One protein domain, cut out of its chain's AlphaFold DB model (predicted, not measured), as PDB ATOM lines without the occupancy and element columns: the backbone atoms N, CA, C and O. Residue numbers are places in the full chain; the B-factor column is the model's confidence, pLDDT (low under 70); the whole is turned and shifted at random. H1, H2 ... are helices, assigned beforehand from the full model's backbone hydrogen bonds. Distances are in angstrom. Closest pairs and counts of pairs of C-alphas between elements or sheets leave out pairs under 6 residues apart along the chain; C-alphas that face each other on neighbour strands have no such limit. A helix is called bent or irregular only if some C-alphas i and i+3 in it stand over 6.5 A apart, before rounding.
ATOM      1  N   ALA A 359      38.541  86.016   0.600       57.16
ATOM      2  CA  ALA A 359      38.606  84.638   0.109       57.16
ATOM      3  C   ALA A 359      39.488  84.524  -1.144       57.16
ATOM      4  O   ALA A 359      40.294  83.599  -1.252       57.16
ATOM      5  N   TYR A 360      39.402  85.504  -2.047       63.75
ATOM      6  CA  TYR A 360      40.268  85.578  -3.223       63.75
ATOM      7  C   TYR A 360      41.746  85.760  -2.837       63.75
ATOM      8  O   TYR A 360      42.596  84.988  -3.278       63.75
ATOM      9  N   ARG A 361      42.067  86.705  -1.939       63.41
ATOM     10  CA  ARG A 361      43.442  86.899  -1.431       63.41
ATOM     11  C   ARG A 361      43.993  85.641  -0.758       63.41
ATOM     12  O   ARG A 361      45.141  85.277  -1.002       63.41
ATOM     13  N   ALA A 362      43.178  84.940   0.032       66.44
ATOM     14  CA  ALA A 362      43.576  83.684   0.664       66.44
ATOM     15  C   ALA A 362      43.877  82.581  -0.370       66.44
ATOM     16  O   ALA A 362      44.867  81.862  -0.232       66.44
ATOM     17  N   GLN A 363      43.072  82.478  -1.432       69.00
ATOM     18  CA  GLN A 363      43.286  81.517  -2.515       69.00
ATOM     19  C   GLN A 363      44.583  81.800  -3.284       69.00
ATOM     20  O   GLN A 363      45.378  80.887  -3.519       69.00
ATOM     21  N   VAL A 364      44.824  83.062  -3.646       70.69
ATOM     22  CA  VAL A 364      46.037  83.457  -4.370       70.69
ATOM     23  C   VAL A 364      47.275  83.331  -3.478       70.69
ATOM     24  O   VAL A 364      48.288  82.790  -3.915       70.69
ATOM     25  N   GLY A 365      47.199  83.735  -2.207       77.31
ATOM     26  CA  GLY A 365      48.299  83.570  -1.252       77.31
ATOM     27  C   GLY A 365      48.633  82.093  -1.001       77.31
ATOM     28  O   GLY A 365      49.808  81.711  -0.915       77.31
ATOM     29  N   GLY A 366      47.608  81.237  -0.964       78.12
ATOM     30  CA  GLY A 366      47.765  79.785  -0.956       78.12
ATOM     31  C   GLY A 366      48.542  79.292  -2.178       78.12
ATOM     32  O   GLY A 366      49.535  78.582  -2.021       78.12
ATOM     33  N   ALA A 367      48.164  79.740  -3.378       81.19
ATOM     34  CA  ALA A 367      48.847  79.379  -4.616       81.19
ATOM     35  C   ALA A 367      50.315  79.832  -4.650       81.19
ATOM     36  O   ALA A 367      51.187  79.027  -4.975       81.19
ATOM     37  N   THR A 368      50.612  81.071  -4.250       82.56
ATOM     38  CA  THR A 368      51.986  81.586  -4.124       82.56
ATOM     39  C   THR A 368      52.832  80.689  -3.220       82.56
ATOM     40  O   THR A 368      53.953  80.321  -3.571       82.56
ATOM     41  N   THR A 369      52.279  80.269  -2.078       86.12
ATOM     42  CA  THR A 369      52.970  79.354  -1.160       86.12
ATOM     43  C   THR A 369      53.182  77.977  -1.780       86.12
ATOM     44  O   THR A 369      54.265  77.409  -1.651       86.12
ATOM     45  N   SER A 370      52.178  77.428  -2.466       85.88
ATOM     46  CA  SER A 370      52.300  76.132  -3.138       85.88
ATOM     47  C   SER A 370      53.370  76.152  -4.228       85.88
ATOM     48  O   SER A 370      54.170  75.223  -4.304       85.88
ATOM     49  N   LEU A 371      53.430  77.220  -5.030       90.31
ATOM     50  CA  LEU A 371      54.472  77.428  -6.037       90.31
ATOM     51  C   LEU A 371      55.861  77.504  -5.389       90.31
ATOM     52  O   LEU A 371      56.785  76.823  -5.836       90.31
ATOM     53  N   ALA A 372      55.988  78.270  -4.300       89.06
ATOM     54  CA  ALA A 372      57.224  78.385  -3.533       89.06
ATOM     55  C   ALA A 372      57.695  77.021  -3.010       89.06
ATOM     56  O   ALA A 372      58.801  76.586  -3.331       89.06
ATOM     57  N   LEU A 373      56.834  76.311  -2.273       89.25
ATOM     58  CA  LEU A 373      57.125  74.987  -1.722       89.25
ATOM     59  C   LEU A 373      57.507  73.986  -2.810       89.25
ATOM     60  O   LEU A 373      58.517  73.300  -2.672       89.25
ATOM     61  N   GLN A 374      56.739  73.924  -3.897       91.25
ATOM     62  CA  GLN A 374      57.017  73.006  -4.996       91.25
ATOM     63  C   GLN A 374      58.392  73.287  -5.615       91.25
ATOM     64  O   GLN A 374      59.182  72.361  -5.783       91.25
ATOM     65  N   SER A 375      58.718  74.558  -5.880       92.75
ATOM     66  CA  SER A 375      60.018  74.934  -6.450       92.75
ATOM     67  C   SER A 375      61.201  74.589  -5.533       92.75
ATOM     68  O   SER A 375      62.233  74.116  -6.008       92.75
ATOM     69  N   LEU A 376      61.044  74.781  -4.217       91.81
ATOM     70  CA  LEU A 376      62.071  74.488  -3.215       91.81
ATOM     71  C   LEU A 376      62.276  72.978  -3.035       91.81
ATOM     72  O   LEU A 376      63.405  72.506  -2.908       91.81
ATOM     73  N   LEU A 377      61.196  72.199  -3.060       88.25
ATOM     74  CA  LEU A 377      61.285  70.742  -2.998       88.25
ATOM     75  C   LEU A 377      61.926  70.172  -4.265       88.25
ATOM     76  O   LEU A 377      62.782  69.294  -4.166       88.25
ATOM     77  N   ASP A 378      61.559  70.680  -5.440       88.75
ATOM     78  CA  ASP A 378      62.124  70.218  -6.707       88.75
ATOM     79  C   ASP A 378      63.626  70.506  -6.798       88.75
ATOM     80  O   ASP A 378      64.385  69.621  -7.195       88.75
ATOM     81  N   ILE A 379      64.085  71.681  -6.348       89.94
ATOM     82  CA  ILE A 379      65.522  71.979  -6.345       89.94
ATOM     83  C   ILE A 379      66.294  71.194  -5.287       89.94
ATOM     84  O   ILE A 379      67.405  70.754  -5.560       89.94
ATOM     85  N   SER A 380      65.694  70.920  -4.123       85.75
ATOM     86  CA  SER A 380      66.331  70.071  -3.107       85.75
ATOM     87  C   SER A 380      66.562  68.635  -3.592       85.75
ATOM     88  O   SER A 380      67.534  68.001  -3.201       85.75
ATOM     89  N   LYS A 381      65.697  68.123  -4.480       84.38
ATOM     90  CA  LYS A 381      65.877  66.810  -5.123       84.38
ATOM     91  C   LYS A 381      66.933  66.841  -6.227       84.38
ATOM     92  O   LYS A 381      67.532  65.811  -6.517       84.38
ATOM     93  N   ALA A 382      67.113  67.994  -6.869       84.38
ATOM     94  CA  ALA A 382      68.106  68.198  -7.917       84.38
ATOM     95  C   ALA A 382      69.517  68.480  -7.369       84.38
ATOM     96  O   ALA A 382      70.485  68.373  -8.120       84.38
ATOM     97  N   ASP A 383      69.647  68.809  -6.080       81.38
ATOM     98  CA  ASP A 383      70.919  69.066  -5.400       81.38
ATOM     99  C   ASP A 383      71.706  67.770  -5.124       81.38
ATOM    100  O   ASP A 383      71.842  67.305  -3.992       81.38
ATOM    101  N   VAL A 384      72.240  67.170  -6.188       75.75
ATOM    102  CA  VAL A 384      73.074  65.952  -6.131       75.75
ATOM    103  C   VAL A 384      74.359  66.175  -5.320       75.75
ATOM    104  O   VAL A 384      74.926  65.228  -4.778       75.75
ATOM    105  N   TRP A 385      74.803  67.427  -5.213       74.12
ATOM    106  CA  TRP A 385      76.058  67.819  -4.575       74.12
ATOM    107  C   TRP A 385      75.896  68.220  -3.105       74.12
ATOM    108  O   TRP A 385      76.886  68.569  -2.463       74.12
ATOM    109  N   ASN A 386      74.671  68.154  -2.565       79.44
ATOM    110  CA  ASN A 386      74.339  68.539  -1.193       79.44
ATOM    111  C   ASN A 386      74.830  69.961  -0.839       79.44
ATOM    112  O   ASN A 386      75.295  70.215   0.275       79.44
ATOM    113  N   ILE A 387      74.732  70.892  -1.794       79.62
ATOM    114  CA  ILE A 387      75.099  72.308  -1.646       79.62
ATOM    115  C   ILE A 387      74.307  72.942  -0.508       79.62
ATOM    116  O   ILE A 387      74.846  73.730   0.268       79.62
ATOM    117  N   PHE A 388      73.030  72.585  -0.382       80.88
ATOM    118  CA  PHE A 388      72.168  73.138   0.652       80.88
ATOM    119  C   PHE A 388      72.439  72.548   2.042       80.88
ATOM    120  O   PHE A 388      71.893  73.059   3.019       80.88
ATOM    121  N   GLY A 389      73.234  71.474   2.157       68.38
ATOM    122  CA  GLY A 389      73.503  70.778   3.423       68.38
ATOM    123  C   GLY A 389      72.258  70.160   4.073       68.38
ATOM    124  O   GLY A 389      72.314  69.672   5.203       68.38
ATOM    125  N   VAL A 390      71.120  70.190   3.377       60.28
ATOM    126  CA  VAL A 390      69.856  69.617   3.818       60.28
ATOM    127  C   VAL A 390      69.732  68.263   3.141       60.28
ATOM    128  O   VAL A 390      69.417  68.194   1.957       60.28
ATOM    129  N   ALA A 391      69.917  67.182   3.903       52.50
ATOM    130  CA  ALA A 391      69.437  65.869   3.488       52.50
ATOM    131  C   ALA A 391      67.942  66.019   3.165       52.50
ATOM    132  O   ALA A 391      67.137  66.300   4.059       52.50
ATOM    133  N   ALA A 392      67.607  65.966   1.875       44.75
ATOM    134  CA  ALA A 392      66.301  66.334   1.357       44.75
ATOM    135  C   ALA A 392      65.175  65.717   2.205       44.75
ATOM    136  O   ALA A 392      65.119  64.506   2.404       44.75
ATOM    137  N   ALA A 393      64.277  66.565   2.709       50.78
ATOM    138  CA  ALA A 393      62.984  66.157   3.255       50.78
ATOM    139  C   ALA A 393      63.003  65.059   4.347       50.78
ATOM    140  O   ALA A 393      62.178  64.145   4.311       50.78
ATOM    141  N   SER A 394      63.865  65.149   5.368       52.56
ATOM    142  CA  SER A 394      63.634  64.322   6.561       52.56
ATOM    143  C   SER A 394      62.363  64.803   7.302       52.56
ATOM    144  O   SER A 394      62.178  66.014   7.485       52.56
ATOM    145  N   PRO A 395      61.486  63.898   7.779       54.44
ATOM    146  CA  PRO A 395      60.370  64.244   8.667       54.44
ATOM    147  C   PRO A 395      60.814  65.045   9.899       54.44
ATOM    148  O   PRO A 395      60.045  65.842  10.425       54.44
ATOM    149  N   ILE A 396      62.073  64.885  10.316       52.78
ATOM    150  CA  ILE A 396      62.689  65.579  11.453       52.78
ATOM    151  C   ILE A 396      62.876  67.068  11.149       52.78
ATOM    152  O   ILE A 396      62.585  67.896  11.999       52.78
ATOM    153  N   SER A 397      63.267  67.440   9.928       51.19
ATOM    154  CA  SER A 397      63.367  68.851   9.523       51.19
ATOM    155  C   SER A 397      61.989  69.525   9.494       51.19
ATOM    156  O   SER A 397      61.866  70.698   9.839       51.19
ATOM    157  N   ARG A 398      60.941  68.768   9.133       56.97
ATOM    158  CA  ARG A 398      59.538  69.209   9.195       56.97
ATOM    159  C   ARG A 398      59.053  69.353  10.642       56.97
ATOM    160  O   ARG A 398      58.373  70.322  10.949       56.97
ATOM    161  N   LEU A 399      59.434  68.434  11.530       55.38
ATOM    162  CA  LEU A 399      59.124  68.502  12.961       55.38
ATOM    163  C   LEU A 399      59.868  69.649  13.657       55.38
ATOM    164  O   LEU A 399      59.241  70.405  14.381       55.38
ATOM    165  N   ALA A 400      61.150  69.867  13.361       56.72
ATOM    166  CA  ALA A 400      61.929  70.982  13.902       56.72
ATOM    167  C   ALA A 400      61.418  72.353  13.411       56.72
ATOM    168  O   ALA A 400      61.481  73.344  14.139       56.72
ATOM    169  N   ALA A 401      60.893  72.420  12.180       53.38
ATOM    170  CA  ALA A 401      60.207  73.603  11.656       53.38
ATOM    171  C   ALA A 401      58.926  73.918  12.445       53.38
ATOM    172  O   ALA A 401      58.681  75.080  12.768       53.38
ATOM    173  N   LEU A 402      58.142  72.883  12.771       55.06
ATOM    174  CA  LEU A 402      56.926  72.988  13.581       55.06
ATOM    175  C   LEU A 402      57.243  73.336  15.046       55.06
ATOM    176  O   LEU A 402      56.592  74.203  15.616       55.06
ATOM    177  N   GLU A 403      58.293  72.750  15.624       56.31
ATOM    178  CA  GLU A 403      58.729  72.980  17.009       56.31
ATOM    179  C   GLU A 403      59.287  74.400  17.221       56.31
ATOM    180  O   GLU A 403      58.975  75.062  18.210       56.31
ATOM    181  N   LYS A 404      60.055  74.948  16.265       57.50
ATOM    182  CA  LYS A 404      60.463  76.370  16.298       57.50
ATOM    183  C   LYS A 404      59.264  77.323  16.246       57.50
ATOM    184  O   LYS A 404      59.333  78.415  16.804       57.50
ATOM    185  N   LEU A 405      58.184  76.923  15.582       48.84
ATOM    186  CA  LEU A 405      56.934  77.677  15.471       48.84
ATOM    187  C   LEU A 405      56.133  77.630  16.774       48.84
ATOM    188  O   LEU A 405      55.614  78.650  17.224       48.84
ATOM    189  N   GLU A 406      56.084  76.461  17.404       51.50
ATOM    190  CA  GLU A 406      55.491  76.266  18.723       51.50
ATOM    191  C   GLU A 406      56.228  77.112  19.774       51.50
ATOM    192  O   GLU A 406      55.612  77.890  20.495       51.50
ATOM    193  N   ASN A 407      57.560  77.115  19.751       50.41
ATOM    194  CA  ASN A 407      58.366  77.945  20.650       50.41
ATOM    195  C   ASN A 407      58.257  79.456  20.353       50.41
ATOM    196  O   ASN A 407      58.258  80.272  21.275       50.41
ATOM    197  N   ALA A 408      58.124  79.856  19.082       49.03
ATOM    198  CA  ALA A 408      57.900  81.256  18.707       49.03
ATOM    199  C   ALA A 408      56.485  81.756  19.060       49.03
ATOM    200  O   ALA A 408      56.305  82.943  19.337       49.03
ATOM    201  N   SER A 409      55.491  80.861  19.074       44.47
ATOM    202  CA  SER A 409      54.099  81.158  19.447       44.47
ATOM    203  C   SER A 409      53.842  81.070  20.955       44.47
ATOM    204  O   SER A 409      52.963  81.760  21.460       44.47
ATOM    205  N   GLN A 410      54.646  80.316  21.709       45.38
ATOM    206  CA  GLN A 410      54.563  80.266  23.174       45.38
ATOM    207  C   GLN A 410      55.108  81.536  23.863       45.38
ATOM    208  O   GLN A 410      54.755  81.808  25.008       45.38
ATOM    209  N   GLY A 411      55.915  82.353  23.172       44.00
ATOM    210  CA  GLY A 411      56.449  83.624  23.691       44.00
ATOM    211  C   GLY A 411      55.666  84.889  23.302       44.00
ATOM    212  O   GLY A 411      55.962  85.969  23.814       44.00
ATOM    213  N   ARG A 412      54.686  84.790  22.393       41.91
ATOM    214  CA  ARG A 412      53.836  85.906  21.947       41.91
ATOM    215  C   ARG A 412      52.424  85.408  21.683       41.91
ATOM    216  O   ARG A 412      52.220  84.525  20.860       41.91
ATOM    217  N   THR A 413      51.456  86.025  22.348       36.88
ATOM    218  CA  THR A 413      50.017  85.852  22.130       36.88
ATOM    219  C   THR A 413      49.696  85.775  20.634       36.88
ATOM    220  O   THR A 413      50.000  86.693  19.879       36.88
ATOM    221  N   LEU A 414      49.074  84.673  20.200       39.00
ATOM    222  CA  LEU A 414      48.704  84.373  18.803       39.00
ATOM    223  C   LEU A 414      47.908  85.504  18.118       39.00
ATOM    224  O   LEU A 414      47.981  85.666  16.903       39.00
ATOM    225  N   ALA A 427      64.343  92.884   6.306       71.62
ATOM    226  CA  ALA A 427      65.739  92.978   5.900       71.62
ATOM    227  C   ALA A 427      66.322  91.582   5.658       71.62
ATOM    228  O   ALA A 427      65.987  90.629   6.365       71.62
ATOM    229  N   LEU A 428      67.130  91.450   4.606       79.38
ATOM    230  CA  LEU A 428      67.782  90.192   4.276       79.38
ATOM    231  C   LEU A 428      69.219  90.237   4.780       79.38
ATOM    232  O   LEU A 428      70.028  91.011   4.273       79.38
ATOM    233  N   ASP A 429      69.532  89.390   5.753       83.38
ATOM    234  CA  ASP A 429      70.913  89.160   6.152       83.38
ATOM    235  C   ASP A 429      71.501  88.023   5.312       83.38
ATOM    236  O   ASP A 429      71.328  86.844   5.623       83.38
ATOM    237  N   ILE A 430      72.165  88.383   4.211       84.69
ATOM    238  CA  ILE A 430      72.785  87.419   3.291       84.69
ATOM    239  C   ILE A 430      73.861  86.564   3.974       84.69
ATOM    240  O   ILE A 430      74.159  85.478   3.496       84.69
ATOM    241  N   GLU A 431      74.451  87.011   5.084       82.56
ATOM    242  CA  GLU A 431      75.504  86.262   5.780       82.56
ATOM    243  C   GLU A 431      74.929  85.086   6.582       82.56
ATOM    244  O   GLU A 431      75.560  84.030   6.657       82.56
ATOM    245  N   GLN A 432      73.712  85.245   7.110       84.62
ATOM    246  CA  GLN A 432      73.002  84.247   7.921       84.62
ATOM    247  C   GLN A 432      71.934  83.478   7.138       84.62
ATOM    248  O   GLN A 432      71.279  82.596   7.688       84.62
ATOM    249  N   LEU A 433      71.717  83.825   5.869       87.50
ATOM    250  CA  LEU A 433      70.685  83.204   5.057       87.50
ATOM    251  C   LEU A 433      71.017  81.736   4.786       87.50
ATOM    252  O   LEU A 433      72.039  81.422   4.181       87.50
ATOM    253  N   GLU A 434      70.114  80.843   5.181       87.56
ATOM    254  CA  GLU A 434      70.229  79.418   4.900       87.56
ATOM    255  C   GLU A 434      69.001  78.883   4.155       87.56
ATOM    256  O   GLU A 434      67.863  79.316   4.369       87.56
ATOM    257  N   PHE A 435      69.217  77.860   3.321       89.06
ATOM    258  CA  PHE A 435      68.141  77.188   2.586       89.06
ATOM    259  C   PHE A 435      67.049  76.638   3.515       89.06
ATOM    260  O   PHE A 435      65.859  76.726   3.209       89.06
ATOM    261  N   LYS A 436      67.438  76.101   4.680       83.50
ATOM    262  CA  LYS A 436      66.493  75.548   5.661       83.50
ATOM    263  C   LYS A 436      65.500  76.604   6.152       83.50
ATOM    264  O   LYS A 436      64.326  76.289   6.313       83.50
ATOM    265  N   ASP A 437      65.934  77.851   6.332       84.88
ATOM    266  CA  ASP A 437      65.082  78.920   6.854       84.88
ATOM    267  C   ASP A 437      64.086  79.407   5.794       84.88
ATOM    268  O   ASP A 437      62.927  79.679   6.109       84.88
ATOM    269  N   ILE A 438      64.505  79.437   4.523       89.25
ATOM    270  CA  ILE A 438      63.635  79.676   3.359       89.25
ATOM    271  C   ILE A 438      62.562  78.580   3.263       89.25
ATOM    272  O   ILE A 438      61.371  78.870   3.127       89.25
ATOM    273  N   LEU A 439      62.961  77.312   3.401       86.38
ATOM    274  CA  LEU A 439      62.041  76.177   3.354       86.38
ATOM    275  C   LEU A 439      61.039  76.199   4.518       86.38
ATOM    276  O   LEU A 439      59.842  76.036   4.291       86.38
ATOM    277  N   VAL A 440      61.499  76.443   5.750       81.12
ATOM    278  CA  VAL A 440      60.639  76.603   6.938       81.12
ATOM    279  C   VAL A 440      59.630  77.730   6.715       81.12
ATOM    280  O   VAL A 440      58.439  77.553   6.959       81.12
ATOM    281  N   ARG A 441      60.071  78.875   6.181       85.06
ATOM    282  CA  ARG A 441      59.185  80.002   5.861       85.06
ATOM    283  C   ARG A 441      58.118  79.626   4.833       85.06
ATOM    284  O   ARG A 441      56.966  80.026   4.994       85.06
ATOM    285  N   ALA A 442      58.476  78.847   3.812       85.94
ATOM    286  CA  ALA A 442      57.523  78.346   2.829       85.94
ATOM    287  C   ALA A 442      56.481  77.410   3.456       85.94
ATOM    288  O   ALA A 442      55.292  77.562   3.185       85.94
ATOM    289  N   TRP A 443      56.897  76.499   4.342       82.00
ATOM    290  CA  TRP A 443      55.977  75.622   5.081       82.00
ATOM    291  C   TRP A 443      55.017  76.401   5.977       82.00
ATOM    292  O   TRP A 443      53.862  76.013   6.125       82.00
ATOM    293  N   ASN A 444      55.476  77.530   6.506       77.12
ATOM    294  CA  ASN A 444      54.706  78.399   7.390       77.12
ATOM    295  C   ASN A 444      53.835  79.406   6.627       77.12
ATOM    296  O   ASN A 444      53.401  80.400   7.202       77.12
ATOM    297  N   HIS A 445      53.618  79.193   5.325       78.56
ATOM    298  CA  HIS A 445      52.857  80.090   4.456       78.56
ATOM    299  C   HIS A 445      53.389  81.527   4.399       78.56
ATOM    300  O   HIS A 445      52.671  82.435   3.987       78.56
ATOM    301  N   GLY A 446      54.658  81.763   4.742       78.12
ATOM    302  CA  GLY A 446      55.232  83.109   4.751       78.12
ATOM    303  C   GLY A 446      55.190  83.783   3.376       78.12
ATOM    304  O   GLY A 446      54.969  84.986   3.282       78.12
ATOM    305  N   TYR A 447      55.314  83.009   2.293       82.56
ATOM    306  CA  TYR A 447      55.233  83.546   0.931       82.56
ATOM    307  C   TYR A 447      53.811  83.865   0.473       82.56
ATOM    308  O   TYR A 447      53.674  84.606  -0.493       82.56
ATOM    309  N   SER A 448      52.761  83.417   1.175       78.44
ATOM    310  CA  SER A 448      51.397  83.892   0.895       78.44
ATOM    311  C   SER A 448      51.279  85.408   1.075       78.44
ATOM    312  O   SER A 448      50.556  86.053   0.322       78.44
ATOM    313  N   LEU A 449      52.048  85.962   2.019       73.12
ATOM    314  CA  LEU A 449      52.097  87.387   2.335       73.12
ATOM    315  C   LEU A 449      53.270  88.112   1.669       73.12
ATOM    316  O   LEU A 449      53.171  89.305   1.417       73.12
ATOM    317  N   LEU A 450      54.383  87.421   1.405       76.06
ATOM    318  CA  LEU A 450      55.612  88.039   0.882       76.06
ATOM    319  C   LEU A 450      55.753  87.982  -0.649       76.06
ATOM    320  O   LEU A 450      56.549  88.737  -1.206       76.06
ATOM    321  N   GLY A 451      55.027  87.089  -1.325       83.00
ATOM    322  CA  GLY A 451      55.108  86.928  -2.780       83.00
ATOM    323  C   GLY A 451      56.290  86.082  -3.268       83.00
ATOM    324  O   GLY A 451      57.254  85.813  -2.544       83.00
ATOM    325  N   LEU A 452      56.235  85.672  -4.539       84.00
ATOM    326  CA  LEU A 452      57.300  84.924  -5.218       84.00
ATOM    327  C   LEU A 452      58.558  85.761  -5.449       84.00
ATOM    328  O   LEU A 452      59.656  85.215  -5.438       84.00
ATOM    329  N   ARG A 453      58.446  87.081  -5.622       81.12
ATOM    330  CA  ARG A 453      59.615  87.944  -5.837       81.12
ATOM    331  C   ARG A 453      60.531  87.937  -4.622       81.12
ATOM    332  O   ARG A 453      61.750  87.924  -4.780       81.12
ATOM    333  N   ARG A 454      59.958  87.865  -3.414       85.25
ATOM    334  CA  ARG A 454      60.746  87.701  -2.192       85.25
ATOM    335  C   ARG A 454      61.486  86.366  -2.173       85.25
ATOM    336  O   ARG A 454      62.661  86.352  -1.825       85.25
ATOM    337  N   LEU A 455      60.833  85.274  -2.573       88.81
ATOM    338  CA  LEU A 455      61.488  83.972  -2.710       88.81
ATOM    339  C   LEU A 455      62.646  84.031  -3.718       88.81
ATOM    340  O   LEU A 455      63.743  83.582  -3.404       88.81
ATOM    341  N   CYS A 456      62.421  84.616  -4.899       87.81
ATOM    342  CA  CYS A 456      63.458  84.814  -5.917       87.81
ATOM    343  C   CYS A 456      64.645  85.601  -5.390       87.81
ATOM    344  O   CYS A 456      65.781  85.183  -5.591       87.81
ATOM    345  N   PHE A 457      64.388  86.684  -4.667       85.94
ATOM    346  CA  PHE A 457      65.439  87.481  -4.061       85.94
ATOM    347  C   PHE A 457      66.243  86.697  -3.010       85.94
ATOM    348  O   PHE A 457      67.472  86.708  -3.043       85.94
ATOM    349  N   GLU A 458      65.573  85.976  -2.107       89.94
ATOM    350  CA  GLU A 458      66.238  85.164  -1.080       89.94
ATOM    351  C   GLU A 458      67.062  84.029  -1.697       89.94
ATOM    352  O   GLU A 458      68.214  83.827  -1.322       89.94
ATOM    353  N   MET A 459      66.520  83.328  -2.691       92.12
ATOM    354  CA  MET A 459      67.256  82.277  -3.388       92.12
ATOM    355  C   MET A 459      68.439  82.846  -4.177       92.12
ATOM    356  O   MET A 459      69.527  82.280  -4.111       92.12
ATOM    357  N   GLN A 460      68.286  83.988  -4.853       90.25
ATOM    358  CA  GLN A 460      69.393  84.637  -5.561       90.25
ATOM    359  C   GLN A 460      70.528  85.028  -4.609       90.25
ATOM    360  O   GLN A 460      71.694  84.769  -4.898       90.25
ATOM    361  N   ALA A 461      70.195  85.606  -3.453       89.44
ATOM    362  CA  ALA A 461      71.169  85.950  -2.421       89.44
ATOM    363  C   ALA A 461      71.876  84.707  -1.866       89.44
ATOM    364  O   ALA A 461      73.093  84.719  -1.686       89.44
ATOM    365  N   LEU A 462      71.136  83.616  -1.652       91.12
ATOM    366  CA  LEU A 462      71.688  82.343  -1.196       91.12
ATOM    367  C   LEU A 462      72.681  81.755  -2.214       91.12
ATOM    368  O   LEU A 462      73.803  81.397  -1.861       91.12
ATOM    369  N   PHE A 463      72.306  81.696  -3.494       91.19
ATOM    370  CA  PHE A 463      73.193  81.201  -4.549       91.19
ATOM    371  C   PHE A 463      74.419  82.099  -4.744       91.19
ATOM    372  O   PHE A 463      75.532  81.595  -4.901       91.19
ATOM    373  N   TYR A 464      74.243  83.419  -4.659       89.88
ATOM    374  CA  TYR A 464      75.350  84.369  -4.674       89.88
ATOM    375  C   TYR A 464      76.325  84.122  -3.513       89.88
ATOM    376  O   TYR A 464      77.538  84.067  -3.721       89.88
ATOM    377  N   GLN A 465      75.807  83.900  -2.300       89.75
ATOM    378  CA  GLN A 465      76.606  83.565  -1.123       89.75
ATOM    379  C   GLN A 465      77.421  82.279  -1.343       89.75
ATOM    380  O   GLN A 465      78.607  82.244  -1.011       89.75
ATOM    381  N   TYR A 466      76.827  81.238  -1.934       88.44
ATOM    382  CA  TYR A 466      77.545  80.002  -2.258       88.44
ATOM    383  C   TYR A 466      78.657  80.224  -3.283       88.44
ATOM    384  O   TYR A 466      79.780  79.765  -3.066       88.44
ATOM    385  N   VAL A 467      78.395  80.983  -4.350       87.25
ATOM    386  CA  VAL A 467      79.426  81.333  -5.338       87.25
ATOM    387  C   VAL A 467      80.564  82.127  -4.693       87.25
ATOM    388  O   VAL A 467      81.727  81.786  -4.897       87.25
ATOM    389  N   ALA A 468      80.252  83.128  -3.866       84.31
ATOM    390  CA  ALA A 468      81.245  83.946  -3.168       84.31
ATOM    391  C   ALA A 468      82.109  83.141  -2.176       84.31
ATOM    392  O   ALA A 468      83.297  83.419  -2.004       84.31
ATOM    393  N   ARG A 469      81.542  82.121  -1.521       84.38
ATOM    394  CA  ARG A 469      82.293  81.215  -0.632       84.38
ATOM    395  C   ARG A 469      83.256  80.321  -1.413       84.38
ATOM    396  O   ARG A 469      84.404  80.171  -1.004       84.38
ATOM    397  N   VAL A 470      82.826  79.777  -2.553       82.56
ATOM    398  CA  VAL A 470      83.687  78.949  -3.418       82.56
ATOM    399  C   VAL A 470      84.835  79.758  -4.029       82.56
ATOM    400  O   VAL A 470      85.911  79.212  -4.245       82.56
ATOM    401  N   THR A 471      84.652  81.056  -4.288       76.94
ATOM    402  CA  THR A 471      85.720  81.909  -4.839       76.94
ATOM    403  C   THR A 471      86.731  82.395  -3.799       76.94
ATOM    404  O   THR A 471      87.862  82.705  -4.165       76.94
ATOM    405  N   THR A 472      86.352  82.469  -2.519       72.44
ATOM    406  CA  THR A 472      87.205  82.984  -1.430       72.44
ATOM    407  C   THR A 472      87.908  81.889  -0.626       72.44
ATOM    408  O   THR A 472      88.968  82.147  -0.055       72.44
ATOM    409  N   ALA A 473      87.367  80.668  -0.582       62.81
ATOM    410  CA  ALA A 473      87.977  79.547   0.127       62.81
ATOM    411  C   ALA A 473      89.046  78.846  -0.733       62.81
ATOM    412  O   ALA A 473      88.787  78.440  -1.865       62.81
ATOM    413  N   THR A 482      81.361  72.706  -7.558       85.44
ATOM    414  CA  THR A 482      82.065  73.702  -8.363       85.44
ATOM    415  C   THR A 482      81.186  74.935  -8.604       85.44
ATOM    416  O   THR A 482      79.957  74.869  -8.579       85.44
ATOM    417  N   ARG A 483      81.803  76.089  -8.913       83.88
ATOM    418  CA  ARG A 483      81.067  77.311  -9.315       83.88
ATOM    419  C   ARG A 483      80.087  77.036 -10.468       83.88
ATOM    420  O   ARG A 483      79.009  77.619 -10.507       83.88
ATOM    421  N   GLN A 484      80.463  76.140 -11.385       85.44
ATOM    422  CA  GLN A 484      79.630  75.721 -12.509       85.44
ATOM    423  C   GLN A 484      78.387  74.953 -12.049       85.44
ATOM    424  O   GLN A 484      77.294  75.246 -12.516       85.44
ATOM    425  N   GLU A 485      78.541  74.006 -11.126       86.75
ATOM    426  CA  GLU A 485      77.422  73.220 -10.590       86.75
ATOM    427  C   GLU A 485      76.427  74.098  -9.823       86.75
ATOM    428  O   GLU A 485      75.219  73.947  -9.990       86.75
ATOM    429  N   ILE A 486      76.925  75.065  -9.043       88.50
ATOM    430  CA  ILE A 486      76.081  76.041  -8.338       88.50
ATOM    431  C   ILE A 486      75.274  76.879  -9.342       88.50
ATOM    432  O   ILE A 486      74.075  77.082  -9.149       88.50
ATOM    433  N   TYR A 487      75.910  77.344 -10.422       87.81
ATOM    434  CA  TYR A 487      75.243  78.115 -11.474       87.81
ATOM    435  C   TYR A 487      74.189  77.289 -12.230       87.81
ATOM    436  O   TYR A 487      73.071  77.753 -12.437       87.81
ATOM    437  N   GLU A 488      74.500  76.042 -12.591       87.62
ATOM    438  CA  GLU A 488      73.547  75.148 -13.263       87.62
ATOM    439  C   GLU A 488      72.319  74.860 -12.386       87.62
ATOM    440  O   GLU A 488      71.187  74.879 -12.880       87.62
ATOM    441  N   LEU A 489      72.528  74.670 -11.079       89.38
ATOM    442  CA  LEU A 489      71.445  74.494 -10.115       89.38
ATOM    443  C   LEU A 489      70.597  75.772  -9.979       89.38
ATOM    444  O   LEU A 489      69.368  75.699  -9.979       89.38
ATOM    445  N   TRP A 490      71.223  76.953  -9.942       90.25
ATOM    446  CA  TRP A 490      70.517  78.238  -9.964       90.25
ATOM    447  C   TRP A 490      69.611  78.378 -11.196       90.25
ATOM    448  O   TRP A 490      68.411  78.629 -11.052       90.25
ATOM    449  N   CYS A 491      70.141  78.132 -12.399       86.94
ATOM    450  CA  CYS A 491      69.366  78.194 -13.640       86.94
ATOM    451  C   CYS A 491      68.199  77.195 -13.643       86.94
ATOM    452  O   CYS A 491      67.086  77.528 -14.056       86.94
ATOM    453  N   GLN A 492      68.421  75.972 -13.150       89.44
ATOM    454  CA  GLN A 492      67.368  74.962 -13.037       89.44
ATOM    455  C   GLN A 492      66.240  75.408 -12.094       89.44
ATOM    456  O   GLN A 492      65.059  75.185 -12.388       89.44
ATOM    457  N   TRP A 493      66.584  76.034 -10.965       91.62
ATOM    458  CA  TRP A 493      65.597  76.556 -10.024       91.62
ATOM    459  C   TRP A 493      64.767  77.684 -10.642       91.62
ATOM    460  O   TRP A 493      63.537  77.617 -10.607       91.62
ATOM    461  N   GLN A 494      65.419  78.668 -11.273       88.06
ATOM    462  CA  GLN A 494      64.735  79.777 -11.946       88.06
ATOM    463  C   GLN A 494      63.737  79.271 -12.994       88.06
ATOM    464  O   GLN A 494      62.565  79.655 -12.972       88.06
ATOM    465  N   TRP A 495      64.167  78.339 -13.848       86.75
ATOM    466  CA  TRP A 495      63.301  77.718 -14.849       86.75
ATOM    467  C   TRP A 495      62.104  77.000 -14.217       86.75
ATOM    468  O   TRP A 495      60.974  77.088 -14.703       86.75
ATOM    469  N   THR A 496      62.327  76.311 -13.097       88.88
ATOM    470  CA  THR A 496      61.263  75.608 -12.373       88.88
ATOM    471  C   THR A 496      60.209  76.583 -11.855       88.88
ATOM    472  O   THR A 496      59.019  76.344 -12.061       88.88
ATOM    473  N   VAL A 497      60.623  77.695 -11.238       87.75
ATOM    474  CA  VAL A 497      59.707  78.742 -10.756       87.75
ATOM    475  C   VAL A 497      58.911  79.346 -11.910       87.75
ATOM    476  O   VAL A 497      57.686  79.411 -11.825       87.75
ATOM    477  N   GLN A 498      59.578  79.727 -13.002       85.88
ATOM    478  CA  GLN A 498      58.923  80.298 -14.183       85.88
ATOM    479  C   GLN A 498      57.882  79.342 -14.770       85.88
ATOM    480  O   GLN A 498      56.734  79.729 -14.981       85.88
ATOM    481  N   ARG A 499      58.246  78.070 -14.969       88.75
ATOM    482  CA  ARG A 499      57.338  77.036 -15.481       88.75
ATOM    483  C   ARG A 499      56.124  76.839 -14.574       88.75
ATOM    484  O   ARG A 499      55.003  76.721 -15.064       88.75
ATOM    485  N   LEU A 500      56.336  76.777 -13.258       88.31
ATOM    486  CA  LEU A 500      55.257  76.612 -12.284       88.31
ATOM    487  C   LEU A 500      54.320  77.830 -12.281       88.31
ATOM    488  O   LEU A 500      53.102  77.663 -12.296       88.31
ATOM    489  N   PHE A 501      54.879  79.041 -12.325       85.50
ATOM    490  CA  PHE A 501      54.119  80.287 -12.398       85.50
ATOM    491  C   PHE A 501      53.314  80.397 -13.698       85.50
ATOM    492  O   PHE A 501      52.117  80.669 -13.653       85.50
ATOM    493  N   GLN A 502      53.925  80.114 -14.852       83.81
ATOM    494  CA  GLN A 502      53.227  80.075 -16.140       83.81
ATOM    495  C   GLN A 502      52.098  79.042 -16.118       83.81
ATOM    496  O   GLN A 502      50.966  79.363 -16.465       83.81
ATOM    497  N   GLY A 503      52.368  77.823 -15.643       84.50
ATOM    498  CA  GLY A 503      51.354  76.777 -15.510       84.50
ATOM    499  C   GLY A 503      50.195  77.180 -14.593       84.50
ATOM    500  O   GLY A 503      49.045  76.856 -14.884       84.50
ATOM    501  N   PHE A 504      50.472  77.915 -13.514       85.06
ATOM    502  CA  PHE A 504      49.440  78.495 -12.657       85.06
ATOM    503  C   PHE A 504      48.621  79.559 -13.398       85.06
ATOM    504  O   PHE A 504      47.396  79.464 -13.424       85.06
ATOM    505  N   MET A 505      49.278  80.517 -14.057       79.88
ATOM    506  CA  MET A 505      48.589  81.575 -14.797       79.88
ATOM    507  C   MET A 505      47.687  81.002 -15.891       79.88
ATOM    508  O   MET A 505      46.552  81.439 -16.010       79.88
ATOM    509  N   MET A 506      48.138  79.978 -16.619       79.88
ATOM    510  CA  MET A 506      47.339  79.302 -17.649       79.88
ATOM    511  C   MET A 506      46.074  78.644 -17.085       79.88
ATOM    512  O   MET A 506      45.006  78.728 -17.685       79.88
ATOM    513  N   LYS A 507      46.172  78.017 -15.906       82.12
ATOM    514  CA  LYS A 507      45.010  77.425 -15.225       82.12
ATOM    515  C   LYS A 507      44.010  78.484 -14.775       82.12
ATOM    516  O   LYS A 507      42.812  78.230 -14.812       82.12
ATOM    517  N   VAL A 508      44.498  79.644 -14.343       74.56
ATOM    518  CA  VAL A 508      43.649  80.728 -13.840       74.56
ATOM    519  C   VAL A 508      42.992  81.517 -14.973       74.56
ATOM    520  O   VAL A 508      41.837  81.907 -14.847       74.56
ATOM    521  N   THR A 509      43.677  81.714 -16.100       70.81
ATOM    522  CA  THR A 509      43.127  82.450 -17.250       70.81
ATOM    523  C   THR A 509      42.290  81.589 -18.194       70.81
ATOM    524  O   THR A 509      41.658  82.131 -19.095       70.81
TER     525      THR A 509
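What this domain is: This is residues 359 to 414, 427 to 473 and 482 to 509 of the 651 residues of an uncharacterized protein of Leptomonas pyrrhocoris (UniProt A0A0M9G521). Three long helices, H1, H4 and H5, lie side by side as a bundle, H5 running opposite to the other two, with short H3 packed on H1 and H4. H2 lies beyond H3, steeply tilted to it, and residues 406 to 414 stick out. The printed part has 131 residues with five named helices, H1 to H5 in chain order, and no named strand: all helix. It is compact, with a radius of gyration of the C-alphas of 15.6 A and spans of 47 by 43 by 29 A.

How they stand to each other: H1, residues 359 to 382, touches H4, residues 446 to 472, with residues 362 to 372 alone, the same way at a shallow tilt of 24 degrees; the closest C-alphas, of Gly 365 and Ser 448, are 3.8 A apart. H4 is irregular, with C-alphas 449 and 452 9.5 A apart, and has a kink of 82 degrees near residue 453. H1 touches H5, residues 483 to 509, with residues 371 to 382 alone, closest at C-alphas Ser 375 and Val 497, 5.8 A. H3, residues 435 to 443, forms a helical hairpin with H4, closest at C-alphas Arg 441 and Tyr 447, 7.2 A. H2, residues 395 to 410, is close to H3 but not clearly touching, closest at C-alphas Ala 401 and Val 440, 5.6 A. Every O i to N i+4 pair is within hydrogen-bond range in H1, H2, H3 and H5; in H4, 19 of 23 are.

Where its parts are: H1 begins at C-alpha 359 (38.606, 84.638, 0.109) and is 34.7 A long, H2 22.4 A, H3 12.5 A and H4 32.6 A. H5, 39.1 A, ends at C-alpha 509 (43.127, 82.450, -17.250).

The domain as a whole: The C-alphas farthest apart, of Ala 359 and Ala 473, are 49.6 A apart. The cuts at 415 to 426 and 474 to 481 leave C-alpha gaps of 23.0 A and 11.9 A. The link H1 to H2 is long. Residues 359 to 363, 389 to 414 and 473 have pLDDT under 70.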